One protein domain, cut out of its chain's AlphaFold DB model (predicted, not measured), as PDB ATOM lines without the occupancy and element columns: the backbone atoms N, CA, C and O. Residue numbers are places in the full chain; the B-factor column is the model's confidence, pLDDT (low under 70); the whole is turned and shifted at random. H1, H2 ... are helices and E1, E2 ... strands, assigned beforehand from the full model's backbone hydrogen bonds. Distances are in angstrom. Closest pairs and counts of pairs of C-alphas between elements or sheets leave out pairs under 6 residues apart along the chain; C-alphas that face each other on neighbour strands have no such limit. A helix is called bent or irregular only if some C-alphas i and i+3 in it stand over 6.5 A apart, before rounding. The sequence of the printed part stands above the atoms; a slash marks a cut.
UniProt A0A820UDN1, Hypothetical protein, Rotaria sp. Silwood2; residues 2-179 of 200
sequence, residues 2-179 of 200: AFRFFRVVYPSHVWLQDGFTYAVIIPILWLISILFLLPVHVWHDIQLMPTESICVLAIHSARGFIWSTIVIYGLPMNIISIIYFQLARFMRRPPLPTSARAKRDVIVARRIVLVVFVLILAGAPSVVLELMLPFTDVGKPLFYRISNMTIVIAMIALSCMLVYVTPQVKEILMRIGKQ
ATOM      1  N   ALA A   2     139.939 144.533 105.024       71.94
ATOM      2  CA  ALA A   2     139.393 145.895 105.116       71.94
ATOM      3  C   ALA A   2     137.973 145.983 105.714       71.94
ATOM      4  O   ALA A   2     137.779 146.703 106.683       71.94
ATOM      5  N   PHE A   3     137.025 145.158 105.246       76.44
ATOM      6  CA  PHE A   3     135.659 145.119 105.803       76.44
ATOM      7  C   PHE A   3     135.632 144.953 107.328       76.44
ATOM      8  O   PHE A   3     134.949 145.664 108.062       76.44
ATOM      9  N   ARG A   4     136.420 143.994 107.824       71.25
ATOM     10  CA  ARG A   4     136.482 143.690 109.256       71.25
ATOM     11  C   ARG A   4     137.204 144.789 110.023       71.25
ATOM     12  O   ARG A   4     136.789 145.103 111.129       71.25
ATOM     13  N   PHE A   5     138.244 145.371 109.431       77.69
ATOM     14  CA  PHE A   5     138.941 146.510 110.014       77.69
ATOM     15  C   PHE A   5     137.991 147.693 110.217       77.69
ATOM     16  O   PHE A   5     137.885 148.180 111.337       77.69
ATOM     17  N   PHE A   6     137.227 148.086 109.193       82.81
ATOM     18  CA  PHE A   6     136.266 149.183 109.319       82.81
ATOM     19  C   PHE A   6     135.189 148.891 110.361       82.81
ATOM     20  O   PHE A   6     134.898 149.742 111.194       82.81
ATOM     21  N   ARG A   7     134.667 147.663 110.399       81.88
ATOM     22  CA  ARG A   7     133.656 147.276 111.387       81.88
ATOM     23  C   ARG A   7     134.163 147.296 112.835       81.88
ATOM     24  O   ARG A   7     133.411 147.679 113.725       81.88
ATOM     25  N   VAL A   8     135.395 146.844 113.081       75.75
ATOM     26  CA  VAL A   8     135.955 146.742 114.442       75.75
ATOM     27  C   VAL A   8     136.502 148.085 114.924       75.75
ATOM     28  O   VAL A   8     136.282 148.451 116.073       75.75
ATOM     29  N   VAL A   9     137.206 148.817 114.058       77.94
ATOM     30  CA  VAL A   9     137.894 150.063 114.429       77.94
ATOM     31  C   VAL A   9     136.975 151.279 114.324       77.94
ATOM     32  O   VAL A   9     137.081 152.189 115.141       77.94
ATOM     33  N   TYR A  10     136.037 151.281 113.372       84.38
ATOM     34  CA  TYR A  10     135.124 152.400 113.118       84.38
ATOM     35  C   TYR A  10     133.649 151.967 113.200       84.38
ATOM     36  O   TYR A  10     132.898 152.122 112.234       84.38
ATOM     37  N   PRO A  11     133.186 151.450 114.356       82.56
ATOM     38  CA  PRO A  11     131.811 150.976 114.496       82.56
ATOM     39  C   PRO A  11     130.766 152.083 114.290       82.56
ATOM     40  O   PRO A  11     129.647 151.780 113.889       82.56
ATOM     41  N   SER A  12     131.125 153.351 114.523       88.88
ATOM     42  CA  SER A  12     130.244 154.514 114.356       88.88
ATOM     43  C   SER A  12     129.951 154.886 112.897       88.88
ATOM     44  O   SER A  12     128.982 155.589 112.632       88.88
ATOM     45  N   HIS A  13     130.754 154.419 111.937       90.50
ATOM     46  CA  HIS A  13     130.642 154.819 110.533       90.50
ATOM     47  C   HIS A  13     129.886 153.754 109.732       90.50
ATOM     48  O   HIS A  13     130.480 152.930 109.038       90.50
ATOM     49  N   VAL A  14     128.554 153.770 109.833       89.94
ATOM     50  CA  VAL A  14     127.663 152.787 109.184       89.94
ATOM     51  C   VAL A  14     127.823 152.741 107.661       89.94
ATOM     52  O   VAL A  14     127.765 151.663 107.078       89.94
ATOM     53  N   TRP A  15     128.120 153.875 107.022       91.38
ATOM     54  CA  TRP A  15     128.339 153.957 105.572       91.38
ATOM     55  C   TRP A  15     129.548 153.135 105.088       91.38
ATOM     56  O   TRP A  15     129.519 152.580 103.993       91.38
ATOM     57  N   LEU A  16     130.586 152.960 105.919       87.69
ATOM     58  CA  LEU A  16     131.735 152.095 105.601       87.69
ATOM     59  C   LEU A  16     131.388 150.603 105.671       87.69
ATOM     60  O   LEU A  16     132.181 149.761 105.254       87.69
ATOM     61  N   GLN A  17     130.238 150.249 106.238       87.81
ATOM     62  CA  GLN A  17     129.781 148.866 106.366       87.81
ATOM     63  C   GLN A  17     128.761 148.492 105.286       87.81
ATOM     64  O   GLN A  17     128.409 147.318 105.185       87.81
ATOM     65  N   ASP A  18     128.323 149.460 104.481       92.56
ATOM     66  CA  ASP A  18     127.332 149.245 103.439       92.56
ATOM     67  C   ASP A  18     127.912 148.485 102.236       92.56
ATOM     68  O   ASP A  18     129.058 148.698 101.833       92.56
ATOM     69  N   GLY A  19     127.110 147.594 101.650       90.38
ATOM     70  CA  GLY A  19     127.499 146.770 100.506       90.38
ATOM     71  C   GLY A  19     127.845 147.609  99.276       90.38
ATOM     72  O   GLY A  19     128.791 147.276  98.558       90.38
ATOM     73  N   PHE A  20     127.144 148.732  99.082       93.56
ATOM     74  CA  PHE A  20     127.414 149.675  97.998       93.56
ATOM     75  C   PHE A  20     128.836 150.244  98.078       93.56
ATOM     76  O   PHE A  20     129.561 150.258  97.085       93.56
ATOM     77  N   THR A  21     129.293 150.608  99.278       91.81
ATOM     78  CA  THR A  21     130.658 151.103  99.498       91.81
ATOM     79  C   THR A  21     131.706 150.080  99.051       91.81
ATOM     80  O   THR A  21     132.683 150.446  98.400       91.81
ATOM     81  N   TYR A  22     131.501 148.784  99.308       89.50
ATOM     82  CA  TYR A  22     132.415 147.743  98.814       89.50
ATOM     83  C   TYR A  22     132.328 147.547  97.305       89.50
ATOM     84  O   TYR A  22     133.362 147.354  96.666       89.50
ATOM     85  N   ALA A  23     131.125 147.638  96.735       93.25
ATOM     86  CA  ALA A  23     130.933 147.584  95.292       93.25
ATOM     87  C   ALA A  23     131.676 148.718  94.563       93.25
ATOM     88  O   ALA A  23     132.110 148.510  93.437       93.25
ATOM     89  N   VAL A  24     131.887 149.869  95.214       94.94
ATOM     90  CA  VAL A  24     132.681 150.995  94.689       94.94
ATOM     91  C   VAL A  24     134.179 150.853  94.998       94.94
ATOM     92  O   VAL A  24     135.016 151.099  94.133       94.94
ATOM     93  N   ILE A  25     134.556 150.414  96.204       92.31
ATOM     94  CA  ILE A  25     135.971 150.264  96.591       92.31
ATOM     95  C   ILE A  25     136.685 149.215  95.732       92.31
ATOM     96  O   ILE A  25     137.843 149.412  95.371       92.31
ATOM     97  N   ILE A  26     136.023 148.098  95.415       93.00
ATOM     98  CA  ILE A  26     136.623 147.017  94.622       93.00
ATOM     99  C   ILE A  26     137.109 147.517  93.248       93.00
ATOM    100  O   ILE A  26     138.302 147.374  92.984       93.00
ATOM    101  N   PRO A  27     136.280 148.122  92.376       96.69
ATOM    102  CA  PRO A  27     136.737 148.608  91.075       96.69
ATOM    103  C   PRO A  27     137.776 149.725  91.196       96.69
ATOM    104  O   PRO A  27     138.712 149.754  90.403       96.69
ATOM    105  N   ILE A  28     137.687 150.589  92.213       95.94
ATOM    106  CA  ILE A  28     138.737 151.583  92.486       95.94
ATOM    107  C   ILE A  28     140.073 150.890  92.777       95.94
ATOM    108  O   ILE A  28     141.099 151.290  92.235       95.94
ATOM    109  N   LEU A  29     140.075 149.828  93.587       93.31
ATOM    110  CA  LEU A  29     141.285 149.060  93.877       93.31
ATOM    111  C   LEU A  29     141.864 148.426  92.605       93.31
ATOM    112  O   LEU A  29     143.075 148.455  92.416       93.31
ATOM    113  N   TRP A  30     141.016 147.902  91.717       95.62
ATOM    114  CA  TRP A  30     141.449 147.390  90.414       95.62
ATOM    115  C   TRP A  30     142.081 148.479  89.545       95.62
ATOM    116  O   TRP A  30     143.167 148.269  89.008       95.62
ATOM    117  N   LEU A  31     141.448 149.650  89.447       97.06
ATOM    118  CA  LEU A  31     141.984 150.792  88.703       97.06
ATOM    119  C   LEU A  31     143.333 151.249  89.264       97.06
ATOM    120  O   LEU A  31     144.265 151.477  88.499       97.06
ATOM    121  N   ILE A  32     143.460 151.326  90.590       95.19
ATOM    122  CA  ILE A  32     144.716 151.657  91.269       95.19
ATOM    123  C   ILE A  32     145.790 150.605  90.961       95.19
ATOM    124  O   ILE A  32     146.914 150.972  90.630       95.19
ATOM    125  N   SER A  33     145.462 149.311  91.009       93.25
ATOM    126  CA  SER A  33     146.397 148.235  90.652       93.25
ATOM    127  C   SER A  33     146.876 148.340  89.201       93.25
ATOM    128  O   SER A  33     148.068 148.196  88.944       93.25
ATOM    129  N   ILE A  34     145.980 148.641  88.255       95.00
ATOM    130  CA  ILE A  34     146.341 148.861  86.844       95.00
ATOM    131  C   ILE A  34     147.250 150.087  86.713       95.00
ATOM    132  O   ILE A  34     148.295 150.016  86.069       95.00
ATOM    133  N   LEU A  35     146.886 151.193  87.366       96.00
ATOM    134  CA  LEU A  35     147.664 152.429  87.359       96.00
ATOM    135  C   LEU A  35     149.077 152.214  87.913       96.00
ATOM    136  O   LEU A  35     150.033 152.781  87.399       96.00
ATOM    137  N   PHE A  36     149.223 151.363  88.925       94.25
ATOM    138  CA  PHE A  36     150.508 151.020  89.526       94.25
ATOM    139  C   PHE A  36     151.402 150.132  88.648       94.25
ATOM    140  O   PHE A  36     152.629 150.213  88.751       94.25
ATOM    141  N   LEU A  37     150.808 149.313  87.775       91.50
ATOM    142  CA  LEU A  37     151.529 148.498  86.790       91.50
ATOM    143  C   LEU A  37     151.910 149.291  85.531       91.50
ATOM    144  O   LEU A  37     152.844 148.914  84.820       91.50
ATOM    145  N   LEU A  38     151.223 150.404  85.266       93.69
ATOM    146  CA  LEU A  38     151.415 151.226  84.074       93.69
ATOM    147  C   LEU A  38     152.854 151.765  83.897       93.69
ATOM    148  O   LEU A  38     153.356 151.685  82.776       93.69
ATOM    149  N   PRO A  39     153.573 152.243  84.938       93.69
ATOM    150  CA  PRO A  39     154.948 152.728  84.792       93.69
ATOM    151  C   PRO A  39     155.900 151.692  84.196       93.69
ATOM    152  O   PRO A  39     156.710 152.033  83.341       93.69
ATOM    153  N   VAL A  40     155.746 150.419  84.570       90.38
ATOM    154  CA  VAL A  40     156.565 149.318  84.041       90.38
ATOM    155  C   VAL A  40     156.370 149.161  82.528       90.38
ATOM    156  O   VAL A  40     157.330 148.914  81.801       90.38
ATOM    157  N   HIS A  41     155.139 149.354  82.039       90.69
ATOM    158  CA  HIS A  41     154.848 149.342  80.603       90.69
ATOM    159  C   HIS A  41     155.386 150.592  79.898       90.69
ATOM    160  O   HIS A  41     156.040 150.477  78.866       90.69
ATOM    161  N   VAL A  42     155.151 151.784  80.456       94.12
ATOM    162  CA  VAL A  42     155.568 153.064  79.849       94.12
ATOM    163  C   VAL A  42     157.090 153.164  79.724       94.12
ATOM    164  O   VAL A  42     157.610 153.720  78.758       94.12
ATOM    165  N   TRP A  43     157.826 152.597  80.676       93.81
ATOM    166  CA  TRP A  43     159.286 152.585  80.663       93.81
ATOM    167  C   TRP A  43     159.911 151.575  79.706       93.81
ATOM    168  O   TRP A  43     161.131 151.588  79.567       93.81
ATOM    169  N   HIS A  44     159.103 150.758  79.018       90.75
ATOM    170  CA  HIS A  44     159.581 149.683  78.145       90.75
ATOM    171  C   HIS A  44     160.511 148.706  78.886       90.75
ATOM    172  O   HIS A  44     161.422 148.121  78.305       90.75
ATOM    173  N   ASP A  45     160.260 148.506  80.185       88.81
ATOM    174  CA  ASP A  45     161.043 147.596  81.020       88.81
ATOM    175  C   ASP A  45     160.670 146.125  80.759       88.81
ATOM    176  O   ASP A  45     161.228 145.235  81.384       88.81
ATOM    177  N   ILE A  46     159.734 145.830  79.852       87.50
ATOM    178  CA  ILE A  46     159.353 144.464  79.476       87.50
ATOM    179  C   ILE A  46     160.106 144.082  78.206       87.50
ATOM    180  O   ILE A  46     159.928 144.706  77.161       87.50
ATOM    181  N   GLN A  47     160.929 143.037  78.289       90.00
ATOM    182  CA  GLN A  47     161.698 142.518  77.161       90.00
ATOM    183  C   GLN A  47     161.317 141.066  76.880       90.00
ATOM    184  O   GLN A  47     161.079 140.266  77.790       90.00
ATOM    185  N   LEU A  48     161.263 140.724  75.593       88.31
ATOM    186  CA  LEU A  48     161.097 139.345  75.156       88.31
ATOM    187  C   LEU A  48     162.434 138.618  75.317       88.31
ATOM    188  O   LEU A  48     163.444 139.038  74.751       88.31
ATOM    189  N   MET A  49     162.446 137.528  76.080       83.56
ATOM    190  CA  MET A  49     163.643 136.712  76.245       83.56
ATOM    191  C   MET A  49     163.829 135.851  74.982       83.56
ATOM    192  O   MET A  49     162.976 135.000  74.710       83.56
ATOM    193  N   PRO A  50     164.915 136.028  74.204       81.88
ATOM    194  CA  PRO A  50     165.043 135.418  72.877       81.88
ATOM    195  C   PRO A  50     165.116 133.886  72.918       81.88
ATOM    196  O   PRO A  50     164.827 133.228  71.927       81.88
ATOM    197  N   THR A  51     165.491 133.312  74.061       86.56
ATOM    198  CA  THR A  51     165.675 131.868  74.235       86.56
ATOM    199  C   THR A  51     164.404 131.118  74.623       86.56
ATOM    200  O   THR A  51     164.330 129.920  74.377       86.56
ATOM    201  N   GLU A  52     163.427 131.776  75.256       82.00
ATOM    202  CA  GLU A  52     162.267 131.089  75.853       82.00
ATOM    203  C   GLU A  52     160.906 131.637  75.394       82.00
ATOM    204  O   GLU A  52     159.879 131.152  75.854       82.00
ATOM    205  N   SER A  53     160.863 132.608  74.470       87.00
ATOM    206  CA  SER A  53     159.612 133.217  73.966       87.00
ATOM    207  C   SER A  53     158.673 133.715  75.078       87.00
ATOM    208  O   SER A  53     157.457 133.773  74.903       87.00
ATOM    209  N   ILE A  54     159.240 134.079  76.230       85.25
ATOM    210  CA  ILE A  54     158.526 134.640  77.379       85.25
ATOM    211  C   ILE A  54     158.847 136.126  77.517       85.25
ATOM    212  O   ILE A  54     159.989 136.553  77.330       85.25
ATOM    213  N   CYS A  55     157.837 136.914  77.870       86.94
ATOM    214  CA  CYS A  55     158.016 138.311  78.243       86.94
ATOM    215  C   CYS A  55     158.373 138.384  79.725       86.94
ATOM    216  O   CYS A  55     157.616 137.908  80.572       86.94
ATOM    217  N   VAL A  56     159.515 138.988  80.035       86.62
ATOM    218  CA  VAL A  56     159.979 139.176  81.411       86.62
ATOM    219  C   VAL A  56     160.347 140.633  81.649       86.62
ATOM    220  O   VAL A  56     160.654 141.380  80.716       86.62
ATOM    221  N   LEU A  57     160.309 141.046  82.914       85.06
ATOM    222  CA  LEU A  57     160.856 142.334  83.317       85.06
ATOM    223  C   LEU A  57     162.372 142.319  83.079       85.06
ATOM    224  O   LEU A  57     163.071 141.423  83.558       85.06
ATOM    225  N   ALA A  58     162.870 143.297  82.334       82.06
ATOM    226  CA  ALA A  58     164.269 143.470  82.008       82.06
ATOM    227  C   ALA A  58     165.081 143.658  83.293       82.06
ATOM    228  O   ALA A  58     165.012 144.700  83.942       82.06
ATOM    229  N   ILE A  59     165.892 142.652  83.627       71.44
ATOM    230  CA  ILE A  59     166.737 142.623  84.838       71.44
ATOM    231  C   ILE A  59     167.666 143.841  84.899       71.44
ATOM    232  O   ILE A  59     167.993 144.333  85.974       71.44
ATOM    233  N   HIS A  60     168.071 144.356  83.736       75.25
ATOM    234  CA  HIS A  60     168.973 145.498  83.633       75.25
ATOM    235  C   HIS A  60     168.332 146.834  84.043       75.25
ATOM    236  O   HIS A  60     169.055 147.786  84.333       75.25
ATOM    237  N   SER A  61     167.000 146.923  84.119       83.81
ATOM    238  CA  SER A  61     166.323 148.128  84.595       83.81
ATOM    239  C   SER A  61     166.129 148.072  86.109       83.81
ATOM    240  O   SER A  61     165.086 147.652  86.615       83.81
ATOM    241  N   ALA A  62     167.132 148.551  86.853       85.50
ATOM    242  CA  ALA A  62     167.044 148.682  88.310       85.50
ATOM    243  C   ALA A  62     165.801 149.485  88.742       85.50
ATOM    244  O   ALA A  62     165.193 149.192  89.769       85.50
ATOM    245  N   ARG A  63     165.377 150.464  87.931       90.06
ATOM    246  CA  ARG A  63     164.179 151.276  88.177       90.06
ATOM    247  C   ARG A  63     162.900 150.442  88.147       90.06
ATOM    248  O   ARG A  63     162.138 150.501  89.109       90.06
ATOM    249  N   GLY A  64     162.660 149.699  87.064       88.19
ATOM    250  CA  GLY A  64     161.454 148.883  86.914       88.19
ATOM    251  C   GLY A  64     161.356 147.836  88.016       88.19
ATOM    252  O   GLY A  64     160.300 147.673  88.623       88.19
ATOM    253  N   PHE A  65     162.494 147.221  88.340       86.12
ATOM    254  CA  PHE A  65     162.616 146.239  89.409       86.12
ATOM    255  C   PHE A  65     162.312 146.823  90.800       86.12
ATOM    256  O   PHE A  65     161.433 146.327  91.505       86.12
ATOM    257  N   ILE A  66     162.975 147.919  91.191       89.88
ATOM    258  CA  ILE A  66     162.729 148.581  92.485       89.88
ATOM    259  C   ILE A  66     161.266 149.023  92.588       89.88
ATOM    260  O   ILE A  66     160.626 148.817  93.621       89.88
ATOM    261  N   TRP A  67     160.717 149.593  91.511       92.50
ATOM    262  CA  TRP A  67     159.315 149.996  91.456       92.50
ATOM    263  C   TRP A  67     158.377 148.809  91.675       92.50
ATOM    264  O   TRP A  67     157.516 148.873  92.552       92.50
ATOM    265  N   SER A  68     158.562 147.705  90.941       90.06
ATOM    266  CA  SER A  68     157.720 146.517  91.085       90.06
ATOM    267  C   SER A  68     157.815 145.920  92.484       90.06
ATOM    268  O   SER A  68     156.782 145.626  93.079       90.06
ATOM    269  N   THR A  69     159.012 145.812  93.069       89.19
ATOM    270  CA  THR A  69     159.180 145.280  94.429       89.19
ATOM    271  C   THR A  69     158.476 146.159  95.467       89.19
ATOM    272  O   THR A  69     157.764 145.650  96.338       89.19
ATOM    273  N   ILE A  70     158.616 147.486  95.372       92.31
ATOM    274  CA  ILE A  70     157.957 148.420  96.296       92.31
ATOM    275  C   ILE A  70     156.439 148.357  96.140       92.31
ATOM    276  O   ILE A  70     155.730 148.288  97.138       92.31
ATOM    277  N   VAL A  71     155.928 148.374  94.914       93.25
ATOM    278  CA  VAL A  71     154.490 148.468  94.647       93.25
ATOM    279  C   VAL A  71     153.766 147.146  94.888       93.25
ATOM    280  O   VAL A  71     152.687 147.145  95.475       93.25
ATOM    281  N   ILE A  72     154.345 146.021  94.464       89.06
ATOM    282  CA  ILE A  72     153.712 144.699  94.557       89.06
ATOM    283  C   ILE A  72     153.861 144.123  95.966       89.06
ATOM    284  O   ILE A  72     152.913 143.545  96.494       89.06
ATOM    285  N   TYR A  73     155.029 144.287  96.594       87.25
ATOM    286  CA  TYR A  73     155.301 143.701  97.906       87.25
ATOM    287  C   TYR A  73     155.327 144.757  99.009       87.25
ATOM    288  O   TYR A  73     154.566 144.668  99.969       87.25
ATOM    289  N   GLY A  74     156.159 145.791  98.873       89.88
ATOM    290  CA  GLY A  74     156.377 146.778  99.932       89.88
ATOM    291  C   GLY A  74     155.093 147.468 100.401       89.88
ATOM    292  O   GLY A  74     154.763 147.444 101.587       89.88
ATOM    293  N   LEU A  75     154.343 148.071  99.485       92.25
ATOM    294  CA  LEU A  75     153.185 148.903  99.784       92.25
ATOM    295  C   LEU A  75     152.016 148.092 100.374       92.25
ATOM    296  O   LEU A  75     151.551 148.466 101.455       92.25
ATOM    297  N   PRO A  76     151.581 146.951  99.795       89.50
ATOM    298  CA  PRO A  76     150.554 146.108 100.404       89.50
ATOM    299  C   PRO A  76     150.945 145.630 101.801       89.50
ATOM    300  O   PRO A  76     150.125 145.670 102.716       89.50
ATOM    301  N   MET A  77     152.208 145.248 101.993       87.12
ATOM    302  CA  MET A  77     152.704 144.741 103.273       87.12
ATOM    303  C   MET A  77     152.750 145.833 104.340       87.12
ATOM    304  O   MET A  77     152.358 145.587 105.482       87.12
ATOM    305  N   ASN A  78     153.138 147.057 103.976       89.62
ATOM    306  CA  ASN A  78     153.080 148.213 104.869       89.62
ATOM    307  C   ASN A  78     151.636 148.579 105.239       89.62
ATOM    308  O   ASN A  78     151.337 148.738 106.422       89.62
ATOM    309  N   ILE A  79     150.718 148.648 104.267       90.06
ATOM    310  CA  ILE A  79     149.296 148.946 104.521       90.06
ATOM    311  C   ILE A  79     148.694 147.910 105.471       90.06
ATOM    312  O   ILE A  79     148.060 148.262 106.468       90.06
ATOM    313  N   ILE A  80     148.924 146.628 105.185       85.94
ATOM    314  CA  ILE A  80     148.499 145.513 106.027       85.94
ATOM    315  C   ILE A  80     149.087 145.679 107.434       85.94
ATOM    316  O   ILE A  80     148.342 145.655 108.413       85.94
ATOM    317  N   SER A  81     150.391 145.923 107.555       86.06
ATOM    318  CA  SER A  81     151.066 146.069 108.850       86.06
ATOM    319  C   SER A  81     150.511 147.230 109.676       86.06
ATOM    320  O   SER A  81     150.250 147.053 110.864       86.06
ATOM    321  N   ILE A  82     150.243 148.388 109.061       88.69
ATOM    322  CA  ILE A  82     149.634 149.551 109.729       88.69
ATOM    323  C   ILE A  82     148.220 149.218 110.215       88.69
ATOM    324  O   ILE A  82     147.884 149.489 111.370       88.69
ATOM    325  N   ILE A  83     147.400 148.593 109.365       87.00
ATOM    326  CA  ILE A  83     146.047 148.134 109.714       87.00
ATOM    327  C   ILE A  83     146.093 147.215 110.945       87.00
ATOM    328  O   ILE A  83     145.303 147.381 111.878       87.00
ATOM    329  N   TYR A  84     147.037 146.272 110.987       81.38
ATOM    330  CA  TYR A  84     147.180 145.350 112.114       81.38
ATOM    331  C   TYR A  84     147.771 145.993 113.353       81.38
ATOM    332  O   TYR A  84     147.343 145.662 114.456       81.38
ATOM    333  N   PHE A  85     148.709 146.919 113.200       85.38
ATOM    334  CA  PHE A  85     149.254 147.675 114.315       85.38
ATOM    335  C   PHE A  85     148.155 148.495 115.005       85.38
ATOM    336  O   PHE A  85     148.006 148.431 116.226       85.38
ATOM    337  N   GLN A  86     147.322 149.186 114.222       86.38
ATOM    338  CA  GLN A  86     146.144 149.910 114.706       86.38
ATOM    339  C   GLN A  86     145.170 148.968 115.424       86.38
ATOM    340  O   GLN A  86     144.721 149.258 116.534       86.38
ATOM    341  N   LEU A  87     144.889 147.803 114.827       81.81
ATOM    342  CA  LEU A  87     144.018 146.796 115.426       81.81
ATOM    343  C   LEU A  87     144.594 146.276 116.751       81.81
ATOM    344  O   LEU A  87     143.900 146.270 117.759       81.81
ATOM    345  N   ALA A  88     145.871 145.904 116.795       82.38
ATOM    346  CA  ALA A  88     146.539 145.442 118.008       82.38
ATOM    347  C   ALA A  88     146.533 146.517 119.106       82.38
ATOM    348  O   ALA A  88     146.274 146.208 120.271       82.38
ATOM    349  N   ARG A  89     146.756 147.787 118.743       84.88
ATOM    350  CA  ARG A  89     146.679 148.925 119.666       84.88
ATOM    351  C   ARG A  89     145.272 149.108 120.230       84.88
ATOM    352  O   ARG A  89     145.137 149.348 121.428       84.88
ATOM    353  N   PHE A  90     144.239 148.972 119.399       81.19
ATOM    354  CA  PHE A  90     142.844 149.034 119.837       81.19
ATOM    355  C   PHE A  90     142.514 147.905 120.824       81.19
ATOM    356  O   PHE A  90     141.919 148.154 121.867       81.19
ATOM    357  N   MET A  91     142.990 146.689 120.548       75.62
ATOM    358  CA  MET A  91     142.737 145.500 121.373       75.62
ATOM    359  C   MET A  91     143.480 145.499 122.716       75.62
ATOM    360  O   MET A  91     143.058 144.809 123.638       75.62
ATOM    361  N   ARG A  92     144.587 146.246 122.840       80.75
ATOM    362  CA  ARG A  92     145.319 146.411 124.109       80.75
ATOM    363  C   ARG A  92     144.622 147.347 125.096       80.75
ATOM    364  O   ARG A  92     145.018 147.378 126.258       80.75
ATOM    365  N   ARG A  93     143.620 148.121 124.667       79.31
ATOM    366  CA  ARG A  93     142.827 148.932 125.598       79.31
ATOM    367  C   ARG A  93     142.018 147.991 126.502       79.31
ATOM    368  O   ARG A  93     141.468 147.016 125.988       79.31
ATOM    369  N   PRO A  94     141.965 148.241 127.823       68.19
ATOM    370  CA  PRO A  94     141.284 147.354 128.759       68.19
ATOM    371  C   PRO A  94     139.831 147.147 128.310       68.19
ATOM    372  O   PRO A  94     139.146 148.124 127.995       68.19
ATOM    373  N   PRO A  95     139.364 145.892 128.212       60.75
ATOM    374  CA  PRO A  95     138.037 145.615 127.700       60.75
ATOM    375  C   PRO A  95     136.986 146.161 128.670       60.75
ATOM    376  O   PRO A  95     136.953 145.781 129.839       60.75
ATOM    377  N   LEU A  96     136.068 146.988 128.159       60.78
ATOM    378  CA  LEU A  96     134.721 147.068 128.729       60.78
ATOM    379  C   LEU A  96     134.135 145.638 128.767       60.78
ATOM    380  O   LEU A  96     134.427 144.831 127.875       60.78
ATOM    381  N   PRO A  97     133.373 145.279 129.810       53.81
ATOM    382  CA  PRO A  97     133.239 143.905 130.286       53.81
ATOM    383  C   PRO A  97     132.785 142.904 129.209       53.81
ATOM    384  O   PRO A  97     131.735 143.046 128.589       53.81
ATOM    385  N   THR A  98     133.617 141.873 129.007       63.03
ATOM    386  CA  THR A  98     133.270 140.474 128.668       63.03
ATOM    387  C   THR A  98     132.137 140.202 127.670       63.03
ATOM    388  O   THR A  98     131.446 139.190 127.792       63.03
ATOM    389  N   SER A  99     131.952 141.008 126.624       74.50
ATOM    390  CA  SER A  99     131.011 140.609 125.573       74.50
ATOM    391  C   SER A  99     131.580 139.419 124.782       74.50
ATOM    392  O   SER A  99     132.735 139.419 124.341       74.50
ATOM    393  N   ALA A 100     130.770 138.380 124.564       79.50
ATOM    394  CA  ALA A 100     131.137 137.239 123.717       79.50
ATOM    395  C   ALA A 100     131.554 137.672 122.293       79.50
ATOM    396  O   ALA A 100     132.330 136.985 121.622       79.50
ATOM    397  N   ARG A 101     131.076 138.843 121.849       77.06
ATOM    398  CA  ARG A 101     131.445 139.483 120.584       77.06
ATOM    399  C   ARG A 101     132.922 139.891 120.562       77.06
ATOM    400  O   ARG A 101     133.615 139.513 119.624       77.06
ATOM    401  N   ALA A 102     133.431 140.524 121.623       76.94
ATOM    402  CA  ALA A 102     134.840 140.916 121.708       76.94
ATOM    403  C   ALA A 102     135.785 139.706 121.598       76.94
ATOM    404  O   ALA A 102     136.738 139.731 120.824       76.94
ATOM    405  N   LYS A 103     135.480 138.594 122.288       81.62
ATOM    406  CA  LYS A 103     136.267 137.347 122.179       81.62
ATOM    407  C   LYS A 103     136.298 136.806 120.745       81.62
ATOM    408  O   LYS A 103     137.346 136.362 120.276       81.62
ATOM    409  N   ARG A 104     135.165 136.853 120.034       82.38
ATOM    410  CA  ARG A 104     135.077 136.426 118.629       82.38
ATOM    411  C   ARG A 104     135.952 137.300 117.728       82.38
ATOM    412  O   ARG A 104     136.675 136.756 116.896       82.38
ATOM    413  N   ASP A 105     135.937 138.612 117.930       79.31
ATOM    414  CA  ASP A 105     136.722 139.554 117.130       79.31
ATOM    415  C   ASP A 105     138.236 139.373 117.351       79.31
ATOM    416  O   ASP A 105     138.986 139.366 116.373       79.31
ATOM    417  N   VAL A 106     138.684 139.086 118.587       81.38
ATOM    418  CA  VAL A 106     140.088 138.708 118.887       81.38
ATOM    419  C   VAL A 106     140.507 137.480 118.076       81.38
ATOM    420  O   VAL A 106     141.558 137.475 117.432       81.38
ATOM    421  N   ILE A 107     139.697 136.415 118.116       84.88
ATOM    422  CA  ILE A 107     140.006 135.149 117.436       84.88
ATOM    423  C   ILE A 107     140.123 135.389 115.935       84.88
ATOM    424  O   ILE A 107     141.052 134.902 115.291       84.88
ATOM    425  N   VAL A 108     139.192 136.159 115.375       82.69
ATOM    426  CA  VAL A 108     139.212 136.520 113.962       82.69
ATOM    427  C   VAL A 108     140.464 137.327 113.623       82.69
ATOM    428  O   VAL A 108     141.152 136.971 112.670       82.69
ATOM    429  N   ALA A 109     140.798 138.358 114.403       81.62
ATOM    430  CA  ALA A 109     141.996 139.169 114.202       81.62
ATOM    431  C   ALA A 109     143.270 138.311 114.201       81.62
ATOM    432  O   ALA A 109     144.057 138.392 113.259       81.62
ATOM    433  N   ARG A 110     143.418 137.414 115.189       84.25
ATOM    434  CA  ARG A 110     144.547 136.475 115.289       84.25
ATOM    435  C   ARG A 110     144.681 135.600 114.046       84.25
ATOM    436  O   ARG A 110     145.791 135.397 113.563       84.25
ATOM    437  N   ARG A 111     143.568 135.098 113.503       86.69
ATOM    438  CA  ARG A 111     143.606 134.289 112.278       86.69
ATOM    439  C   ARG A 111     144.084 135.087 111.071       86.69
ATOM    440  O   ARG A 111     144.829 134.544 110.269       86.69
ATOM    441  N   ILE A 112     143.681 136.350 110.929       82.69
ATOM    442  CA  ILE A 112     144.144 137.137 109.783       82.69
ATOM    443  C   ILE A 112     145.621 137.524 109.942       82.69
ATOM    444  O   ILE A 112     146.346 137.466 108.961       82.69
ATOM    445  N   VAL A 113     146.092 137.817 111.163       83.62
ATOM    446  CA  VAL A 113     147.535 137.984 111.435       83.62
ATOM    447  C   VAL A 113     148.313 136.738 111.016       83.62
ATOM    448  O   VAL A 113     149.355 136.856 110.387       83.62
ATOM    449  N   LEU A 114     147.783 135.546 111.302       86.50
ATOM    450  CA  LEU A 114     148.393 134.290 110.874       86.50
ATOM    451  C   LEU A 114     148.438 134.172 109.340       86.50
ATOM    452  O   LEU A 114     149.478 133.816 108.799       86.50
ATOM    453  N   VAL A 115     147.356 134.518 108.631       86.19
ATOM    454  CA  VAL A 115     147.342 134.533 107.152       86.19
ATOM    455  C   VAL A 115     148.371 135.514 106.597       86.19
ATOM    456  O   VAL A 115     149.096 135.167 105.673       86.19
ATOM    457  N   VAL A 116     148.462 136.717 107.170       85.19
ATOM    458  CA  VAL A 116     149.460 137.718 106.774       85.19
ATOM    459  C   VAL A 116     150.861 137.185 107.010       85.19
ATOM    460  O   VAL A 116     151.677 137.243 106.105       85.19
ATOM    461  N   PHE A 117     151.138 136.615 108.181       88.38
ATOM    462  CA  PHE A 117     152.442 136.044 108.493       88.38
ATOM    463  C   PHE A 117     152.847 134.954 107.492       88.38
ATOM    464  O   PHE A 117     153.963 134.971 106.981       88.38
ATOM    465  N   VAL A 118     151.918 134.060 107.143       87.94
ATOM    466  CA  VAL A 118     152.142 133.044 106.106       87.94
ATOM    467  C   VAL A 118     152.366 133.679 104.734       87.94
ATOM    468  O   VAL A 118     153.247 133.227 104.015       87.94
ATOM    469  N   LEU A 119     151.638 134.744 104.384       86.50
ATOM    470  CA  LEU A 119     151.863 135.502 103.150       86.50
ATOM    471  C   LEU A 119     153.287 136.078 103.094       86.50
ATOM    472  O   LEU A 119     153.943 135.964 102.061       86.50
ATOM    473  N   ILE A 120     153.780 136.643 104.205       89.44
ATOM    474  CA  ILE A 120     155.154 137.159 104.299       89.44
ATOM    475  C   ILE A 120     156.151 136.029 104.070       89.44
ATOM    476  O   ILE A 120     157.006 136.144 103.198       89.44
ATOM    477  N   LEU A 121     156.020 134.937 104.828       91.25
ATOM    478  CA  LEU A 121     156.948 133.810 104.769       91.25
ATOM    479  C   LEU A 121     156.939 133.107 103.411       91.25
ATOM    480  O   LEU A 121     157.992 132.702 102.938       91.25
ATOM    481  N   ALA A 122     155.774 132.974 102.779       88.94
ATOM    482  CA  ALA A 122     155.650 132.345 101.469       88.94
ATOM    483  C   ALA A 122     156.168 133.251 100.339       88.94
ATOM    484  O   ALA A 122     156.743 132.759  99.374       88.94
ATOM    485  N   GLY A 123     155.990 134.572 100.459       87.19
ATOM    486  CA  GLY A 123     156.480 135.541  99.476       87.19
ATOM    487  C   GLY A 123     157.971 135.867  99.609       87.19
ATOM    488  O   GLY A 123     158.613 136.176  98.609       87.19
ATOM    489  N   ALA A 124     158.538 135.770 100.815       90.81
ATOM    490  CA  ALA A 124     159.922 136.152 101.094       90.81
ATOM    491  C   ALA A 124     160.963 135.432 100.212       90.81
ATOM    492  O   ALA A 124     161.829 136.129  99.686       90.81
ATOM    493  N   PRO A 125     160.887 134.107  99.960       91.94
ATOM    494  CA  PRO A 125     161.800 133.437  99.035       91.94
ATOM    495  C   PRO A 125     161.791 134.049  97.633       91.94
ATOM    496  O   PRO A 125     162.856 134.248  97.060       91.94
ATOM    497  N   SER A 126     160.613 134.409  97.112       89.75
ATOM    498  CA  SER A 126     160.485 135.018  95.779       89.75
ATOM    499  C   SER A 126     161.185 136.378  95.744       89.75
ATOM    500  O   SER A 126     161.997 136.629  94.863       89.75
ATOM    501  N   VAL A 127     160.959 137.214  96.767       89.25
ATOM    502  CA  VAL A 127     161.607 138.532  96.894       89.25
ATOM    503  C   VAL A 127     163.125 138.402  97.037       89.25
ATOM    504  O   VAL A 127     163.863 139.176  96.439       89.25
ATOM    505  N   VAL A 128     163.612 137.426  97.807       91.00
ATOM    506  CA  VAL A 128     165.055 137.185  97.970       91.00
ATOM    507  C   VAL A 128     165.689 136.744  96.650       91.00
ATOM    508  O   VAL A 128     166.726 137.283  96.273       91.00
ATOM    509  N   LEU A 129     165.062 135.810  95.926       89.44
ATOM    510  CA  LEU A 129     165.543 135.360  94.616       89.44
ATOM    511  C   LEU A 129     165.551 136.504  93.598       89.44
ATOM    512  O   LEU A 129     166.518 136.662  92.858       89.44
ATOM    513  N   GLU A 130     164.505 137.325  93.599       85.19
ATOM    514  CA  GLU A 130     164.415 138.530  92.779       85.19
ATOM    515  C   GLU A 130     165.526 139.531  93.119       85.19
ATOM    516  O   GLU A 130     166.186 140.033  92.215       85.19
ATOM    517  N   LEU A 131     165.792 139.791  94.405       86.88
ATOM    518  CA  LEU A 131     166.855 140.703  94.846       86.88
ATOM    519  C   LEU A 131     168.262 140.192  94.518       86.88
ATOM    520  O   LEU A 131     169.164 141.001  94.325       86.88
ATOM    521  N   MET A 132     168.466 138.874  94.460       88.31
ATOM    522  CA  MET A 132     169.745 138.261  94.081       88.31
ATOM    523  C   MET A 132     170.000 138.281  92.566       88.31
ATOM    524  O   MET A 132     171.153 138.180  92.135       88.31
ATOM    525  N   LEU A 133     168.946 138.420  91.758       85.12
ATOM    526  CA  LEU A 133     168.997 138.308  90.300       85.12
ATOM    527  C   LEU A 133     169.918 139.342  89.617       85.12
ATOM    528  O   LEU A 133     170.657 138.944  88.719       85.12
ATOM    529  N   PRO A 134     169.960 140.629  90.025       83.56
ATOM    530  CA  PRO A 134     170.871 141.609  89.428       83.56
ATOM    531  C   PRO A 134     172.349 141.336  89.731       83.56
ATOM    532  O   PRO A 134     173.215 141.804  89.000       83.56
ATOM    533  N   PHE A 135     172.642 140.599  90.807       86.44
ATOM    534  CA  PHE A 135     174.010 140.297  91.238       86.44
ATOM    535  C   PHE A 135     174.545 138.988  90.649       86.44
ATOM    536  O   PHE A 135     175.748 138.745  90.689       86.44
ATOM    537  N   THR A 136     173.666 138.137  90.113       84.69
ATOM    538  CA  THR A 136     174.021 136.798  89.636       84.69
ATOM    539  C   THR A 136     173.814 136.718  88.128       84.69
ATOM    540  O   THR A 136     172.699 136.518  87.650       84.69
ATOM    541  N   ASP A 137     174.889 136.846  87.347       73.88
ATOM    542  CA  ASP A 137     174.776 136.743  85.885       73.88
ATOM    543  C   ASP A 137     174.525 135.309  85.387       73.88
ATOM    544  O   ASP A 137     173.999 135.106  84.290       73.88
ATOM    545  N   VAL A 138     174.839 134.305  86.210       72.88
ATOM    546  CA  VAL A 138     174.732 132.884  85.863       72.88
ATOM    547  C   VAL A 138     173.367 132.325  86.278       72.88
ATOM    548  O   VAL A 138     172.973 132.409  87.436       72.88
ATOM    549  N   GLY A 139     172.645 131.697  85.343       74.31
ATOM    550  CA  GLY A 139     171.436 130.921  85.662       74.31
ATOM    551  C   GLY A 139     170.107 131.688  85.666       74.31
ATOM    552  O   GLY A 139     169.113 131.151  86.150       74.31
ATOM    553  N   LYS A 140     170.045 132.895  85.084       80.94
ATOM    554  CA  LYS A 140     168.828 133.731  84.953       80.94
ATOM    555  C   LYS A 140     167.524 132.954  84.646       80.94
ATOM    556  O   LYS A 140     166.556 133.151  85.383       80.94
ATOM    557  N   PRO A 141     167.451 132.043  83.648       83.94
ATOM    558  CA  PRO A 141     166.205 131.319  83.362       83.94
ATOM    559  C   PRO A 141     165.774 130.378  84.498       83.94
ATOM    560  O   PRO A 141     164.582 130.251  84.779       83.94
ATOM    561  N   LEU A 142     166.725 129.752  85.199       86.50
ATOM    562  CA  LEU A 142     166.422 128.880  86.335       86.50
ATOM    563  C   LEU A 142     165.843 129.685  87.506       86.50
ATOM    564  O   LEU A 142     164.837 129.273  88.080       86.50
ATOM    565  N   PHE A 143     166.422 130.850  87.816       86.75
ATOM    566  CA  PHE A 143     165.913 131.742  88.863       86.75
ATOM    567  C   PHE A 143     164.471 132.182  88.598       86.75
ATOM    568  O   PHE A 143     163.644 132.115  89.505       86.75
ATOM    569  N   TYR A 144     164.136 132.549  87.355       83.69
ATOM    570  CA  TYR A 144     162.757 132.887  86.988       83.69
ATOM    571  C   TYR A 144     161.792 131.720  87.186       83.69
ATOM    572  O   TYR A 144     160.705 131.903  87.730       83.69
ATOM    573  N   ARG A 145     162.180 130.508  86.775       88.75
ATOM    574  CA  ARG A 145     161.342 129.314  86.946       88.75
ATOM    575  C   ARG A 145     161.111 128.999  88.420       88.75
ATOM    576  O   ARG A 145     159.972 128.759  88.807       88.75
ATOM    577  N   ILE A 146     162.164 129.037  89.238       91.00
ATOM    578  CA  ILE A 146     162.054 128.802  90.683       91.00
ATOM    579  C   ILE A 146     161.184 129.886  91.328       91.00
ATOM    580  O   ILE A 146     160.269 129.538  92.068       91.00
ATOM    581  N   SER A 147     161.402 131.164  90.994       89.81
ATOM    582  CA  SER A 147     160.600 132.280  91.516       89.81
ATOM    583  C   SER A 147     159.113 132.140  91.156       89.81
ATOM    584  O   SER A 147     158.232 132.217  92.017       89.81
ATOM    585  N   ASN A 148     158.804 131.811  89.899       88.75
ATOM    586  CA  ASN A 148     157.427 131.566  89.467       88.75
ATOM    587  C   ASN A 148     156.793 130.381  90.210       88.75
ATOM    588  O   ASN A 148     155.645 130.469  90.646       88.75
ATOM    589  N   MET A 149     157.537 129.289  90.414       92.12
ATOM    590  CA  MET A 149     157.052 128.148  91.197       92.12
ATOM    591  C   MET A 149     156.792 128.533  92.655       92.12
ATOM    592  O   MET A 149     155.761 128.145  93.206       92.12
ATOM    593  N   THR A 150     157.658 129.341  93.279       91.69
ATOM    594  CA  THR A 150     157.434 129.825  94.649       91.69
ATOM    595  C   THR A 150     156.193 130.708  94.755       91.69
ATOM    596  O   THR A 150     155.430 130.551  95.708       91.69
ATOM    597  N   ILE A 151     155.915 131.552  93.755       89.81
ATOM    598  CA  ILE A 151     154.684 132.356  93.698       89.81
ATOM    599  C   ILE A 151     153.446 131.454  93.595       89.81
ATOM    600  O   ILE A 151     152.483 131.640  94.340       89.81
ATOM    601  N   VAL A 152     153.465 130.444  92.719       93.50
ATOM    602  CA  VAL A 152     152.347 129.495  92.566       93.50
ATOM    603  C   VAL A 152     152.097 128.727  93.866       93.50
ATOM    604  O   VAL A 152     150.956 128.640  94.326       93.50
ATOM    605  N   ILE A 153     153.157 128.223  94.502       92.69
ATOM    606  CA  ILE A 153     153.067 127.532  95.794       92.69
ATOM    607  C   ILE A 153     152.490 128.466  96.863       92.69
ATOM    608  O   ILE A 153     151.606 128.055  97.616       92.69
ATOM    609  N   ALA A 154     152.925 129.729  96.907       91.00
ATOM    610  CA  ALA A 154     152.389 130.723  97.830       91.00
ATOM    611  C   ALA A 154     150.885 130.953  97.607       91.00
ATOM    612  O   ALA A 154     150.118 130.943  98.569       91.00
ATOM    613  N   MET A 155     150.435 131.079  96.356       91.19
ATOM    614  CA  MET A 155     149.015 131.239  96.016       91.19
ATOM    615  C   MET A 155     148.166 130.039  96.456       91.19
ATOM    616  O   MET A 155     147.085 130.213  97.031       91.19
ATOM    617  N   ILE A 156     148.661 128.817  96.240       93.38
ATOM    618  CA  ILE A 156     147.993 127.588  96.690       93.38
ATOM    619  C   ILE A 156     147.931 127.554  98.220       93.38
ATOM    620  O   ILE A 156     146.858 127.352  98.791       93.38
ATOM    621  N   ALA A 157     149.053 127.813  98.897       91.00
ATOM    622  CA  ALA A 157     149.126 127.830 100.354       91.00
ATOM    623  C   ALA A 157     148.155 128.856 100.957       91.00
ATOM    624  O   ALA A 157     147.419 128.536 101.892       91.00
ATOM    625  N   LEU A 158     148.080 130.063 100.393       88.94
ATOM    626  CA  LEU A 158     147.135 131.101 100.807       88.94
ATOM    627  C   LEU A 158     145.684 130.673 100.618       88.94
ATOM    628  O   LEU A 158     144.865 130.890 101.511       88.94
ATOM    629  N   SER A 159     145.370 130.042  99.488       91.44
ATOM    630  CA  SER A 159     144.026 129.545  99.192       91.44
ATOM    631  C   SER A 159     143.600 128.484 100.210       91.44
ATOM    632  O   SER A 159     142.539 128.601 100.828       91.44
ATOM    633  N   CYS A 160     144.467 127.504 100.483       91.00
ATOM    634  CA  CYS A 160     144.245 126.486 101.512       91.00
ATOM    635  C   CYS A 160     144.098 127.101 102.913       91.00
ATOM    636  O   CYS A 160     143.185 126.751 103.667       91.00
ATOM    637  N   MET A 161     144.957 128.061 103.265       89.50
ATOM    638  CA  MET A 161     144.896 128.745 104.557       89.50
ATOM    639  C   MET A 161     143.622 129.567 104.718       89.50
ATOM    640  O   MET A 161     143.044 129.581 105.807       89.50
ATOM    641  N   LEU A 162     143.134 130.209 103.656       86.88
ATOM    642  CA  LEU A 162     141.882 130.960 103.680       86.88
ATOM    643  C   LEU A 162     140.685 130.047 103.971       86.88
ATOM    644  O   LEU A 162     139.824 130.416 104.779       86.88
ATOM    645  N   VAL A 163     140.663 128.848 103.377       89.75
ATOM    646  CA  VAL A 163     139.658 127.808 103.652       89.75
ATOM    647  C   VAL A 163     139.737 127.352 105.111       89.75
ATOM    648  O   VAL A 163     138.712 127.277 105.787       89.75
ATOM    649  N   TYR A 164     140.941 127.108 105.635       88.88
ATOM    650  CA  TYR A 164     141.133 126.674 107.023       88.88
ATOM    651  C   TYR A 164     140.705 127.742 108.044       88.88
ATOM    652  O   TYR A 164     140.046 127.453 109.047       88.88
ATOM    653  N   VAL A 165     141.060 129.000 107.783       86.12
ATOM    654  CA  VAL A 165     140.809 130.142 108.671       86.12
ATOM    655  C   VAL A 165     139.345 130.583 108.653       86.12
ATOM    656  O   VAL A 165     138.837 131.063 109.679       86.12
ATOM    657  N   THR A 166     138.655 130.426 107.524       86.69
ATOM    658  CA  THR A 166     137.279 130.896 107.335       86.69
ATOM    659  C   THR A 166     136.286 129.770 107.634       86.69
ATOM    660  O   THR A 166     136.066 128.900 106.795       86.69
ATOM    661  N   PRO A 167     135.621 129.779 108.807       85.25
ATOM    662  CA  PRO A 167     134.807 128.647 109.249       85.25
ATOM    663  C   PRO A 167     133.602 128.404 108.334       85.25
ATOM    664  O   PRO A 167     133.243 127.259 108.104       85.25
ATOM    665  N   GLN A 168     133.030 129.470 107.767       86.69
ATOM    666  CA  GLN A 168     131.916 129.391 106.820       86.69
ATOM    667  C   GLN A 168     132.307 128.633 105.546       86.69
ATOM    668  O   GLN A 168     131.571 127.763 105.097       86.69
ATOM    669  N   VAL A 169     133.490 128.923 104.994       86.56
ATOM    670  CA  VAL A 169     133.997 128.249 103.789       86.56
ATOM    671  C   VAL A 169     134.261 126.779 104.090       86.56
ATOM    672  O   VAL A 169     133.818 125.915 103.341       86.56
ATOM    673  N   LYS A 170     134.904 126.486 105.227       89.44
ATOM    674  CA  LYS A 170     135.120 125.113 105.695       89.44
ATOM    675  C   LYS A 170     133.806 124.336 105.831       89.44
ATOM    676  O   LYS A 170     133.736 123.187 105.407       89.44
ATOM    677  N   GLU A 171     132.776 124.948 106.409       91.44
ATOM    678  CA  GLU A 171     131.471 124.311 106.590       91.44
ATOM    679  C   GLU A 171     130.781 124.018 105.252       91.44
ATOM    680  O   GLU A 171     130.293 122.907 105.054       91.44
ATOM    681  N   ILE A 172     130.792 124.971 104.314       90.50
ATOM    682  CA  ILE A 172     130.258 124.774 102.958       90.50
ATOM    683  C   ILE A 172     130.989 123.618 102.263       90.50
ATOM    684  O   ILE A 172     130.345 122.711 101.740       90.50
ATOM    685  N   LEU A 173     132.323 123.599 102.325       89.88
ATOM    686  CA  LEU A 173     133.139 122.555 101.702       89.88
ATOM    687  C   LEU A 173     132.841 121.166 102.293       89.88
ATOM    688  O   LEU A 173     132.697 120.188 101.563       89.88
ATOM    689  N   MET A 174     132.683 121.084 103.619       90.69
ATOM    690  CA  MET A 174     132.301 119.847 104.308       90.69
ATOM    691  C   MET A 174     130.892 119.375 103.931       90.69
ATOM    692  O   MET A 174     130.670 118.170 103.819       90.69
ATOM    693  N   ARG A 175     129.935 120.291 103.731       90.38
ATOM    694  CA  ARG A 175     128.579 119.940 103.276       90.38
ATOM    695  C   ARG A 175     128.591 119.375 101.858       90.38
ATOM    696  O   ARG A 175     127.984 118.332 101.634       90.38
ATOM    697  N   ILE A 176     129.335 120.000 100.944       90.12
ATOM    698  CA  ILE A 176     129.495 119.515  99.565       90.12
ATOM    699  C   ILE A 176     130.134 118.121  99.564       90.12
ATOM    700  O   ILE A 176     129.630 117.220  98.899       90.12
ATOM    701  N   GLY A 177     131.186 117.912 100.364       87.38
ATOM    702  CA  GLY A 177     131.840 116.605 100.487       87.38
ATOM    703  C   GLY A 177     130.905 115.503 101.000       87.38
ATOM    704  O   GLY A 177     130.943 114.385 100.496       87.38
ATOM    705  N   LYS A 178     130.014 115.822 101.949       86.06
ATOM    706  CA  LYS A 178     128.997 114.879 102.447       86.06
ATOM    707  C   LYS A 178     127.903 114.576 101.419       86.06
ATOM    708  O   LYS A 178     127.448 113.444 101.361       86.06
ATOM    709  N   GLN A 179     127.495 115.548 100.601       79.19
ATOM    710  CA  GLN A 179     126.491 115.333  99.546       79.19
ATOM    711  C   GLN A 179     126.986 114.418  98.417       79.19
ATOM    712  O   GLN A 179     126.176 113.748  97.788       79.19
TER     713      GLN A 179
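What this domain is: This is residues 2 to 179 of the 200 residues of the protein "Hypothetical protein" of Rotaria sp. Silwood2 (UniProt A0A820UDN1). Four long helices, H3, the bent H4, H5 and H6, lie roughly lengthwise in a loose, elongated array, each running opposite ways to the one before; seen end-on they make an open C, with its gap between H3 and H6. The small hairpin of E1 and E2 sits at one end of the array, H1 and H2 lie near the other, and H7 turns off from H6, its residues 174 to 179 sticking out. The 178 printed residues hold seven named helices and two strands, in the order H1 H2 H3 E1 E2 H4 H5 H6 H7; the sheet E1 - E2 is antiparallel and the class is mostly helix. The whole is loose, with a radius of gyration of the C-alphas of 20.5 A and spans of 64 by 40 by 31 A.

Where its parts are: Find C-alpha 2 at (139.393, 145.895, 105.116), where H1, residues 2 to 9, begins. H2 is residues 14 to 17. H3, residues 19 to 42, runs 35.4 A and is only just irregular, with C-alphas 36 and 39 6.7 A apart. E1 is residues 46 to 49, and E2 is residues 54 to 57. H4, residues 62 to 91, was assigned as one helix by its hydrogen bonds but is bent, with C-alphas 72 and 75 6.7 A apart; its arms are H4a, residues 62 to 72, and H4b, residues 75 to 91, 24.2 A long. From C-alpha 100 at (131.137, 137.239, 123.717), H5 runs 53.9 A to residue 135, with a kink of 29 degrees near residue 124; it is only just irregular, with C-alphas 131 and 134 6.8 A apart. H6, residues 140 to 165, measures 36.9 A, and H7, residues 167 to 179, ends at C-alpha 179, (126.491, 115.333, 99.546).

How they stand to each other: Look first at H4, the hub, touching three helices. H4b touches H1, closest at the C-alphas of Val 9 and Leu 87, 7.0 A. H3 touches H4a with residues 36 to 40 alone, closest at the C-alphas of Val 40 and Gly 64, 5.7 A. H4b and H5 form a helical hairpin at a shallow tilt of 27 degrees, their closest C-alphas those of Tyr 84 and Val 113, 7.4 A. H5 and H6 form another at 5 degrees, their closest C-alphas those of Ser 126 and Ser 147, 5.1 A. H3 and H6 are apart. H6 and H7 touch only at the corner, and only just, with 3 pairs of C-alphas within 8 A; the closest are those of Val 163 and Lys 170, 5.7 A, and the lines are about perpendicular at 85 degrees. In the hairpin of E1 and E2, N 47 and O 56 are within hydrogen-bond range at 3.0 A. Every O i to N i+4 pair is within range in H1, H4a, H4b, H6 and H7, against 16 of 20 in H3 and 28 of 32 in H5; H2 is too short for such a pair.

The domain as a whole: The C-alphas farthest apart, those of Pro 50 and Pro 97, are 66.2 A apart. The printed part has no cut and no long link. Mean pLDDT of the printed part is 86.3; look for low confidence at residues 94 to 98, under 70.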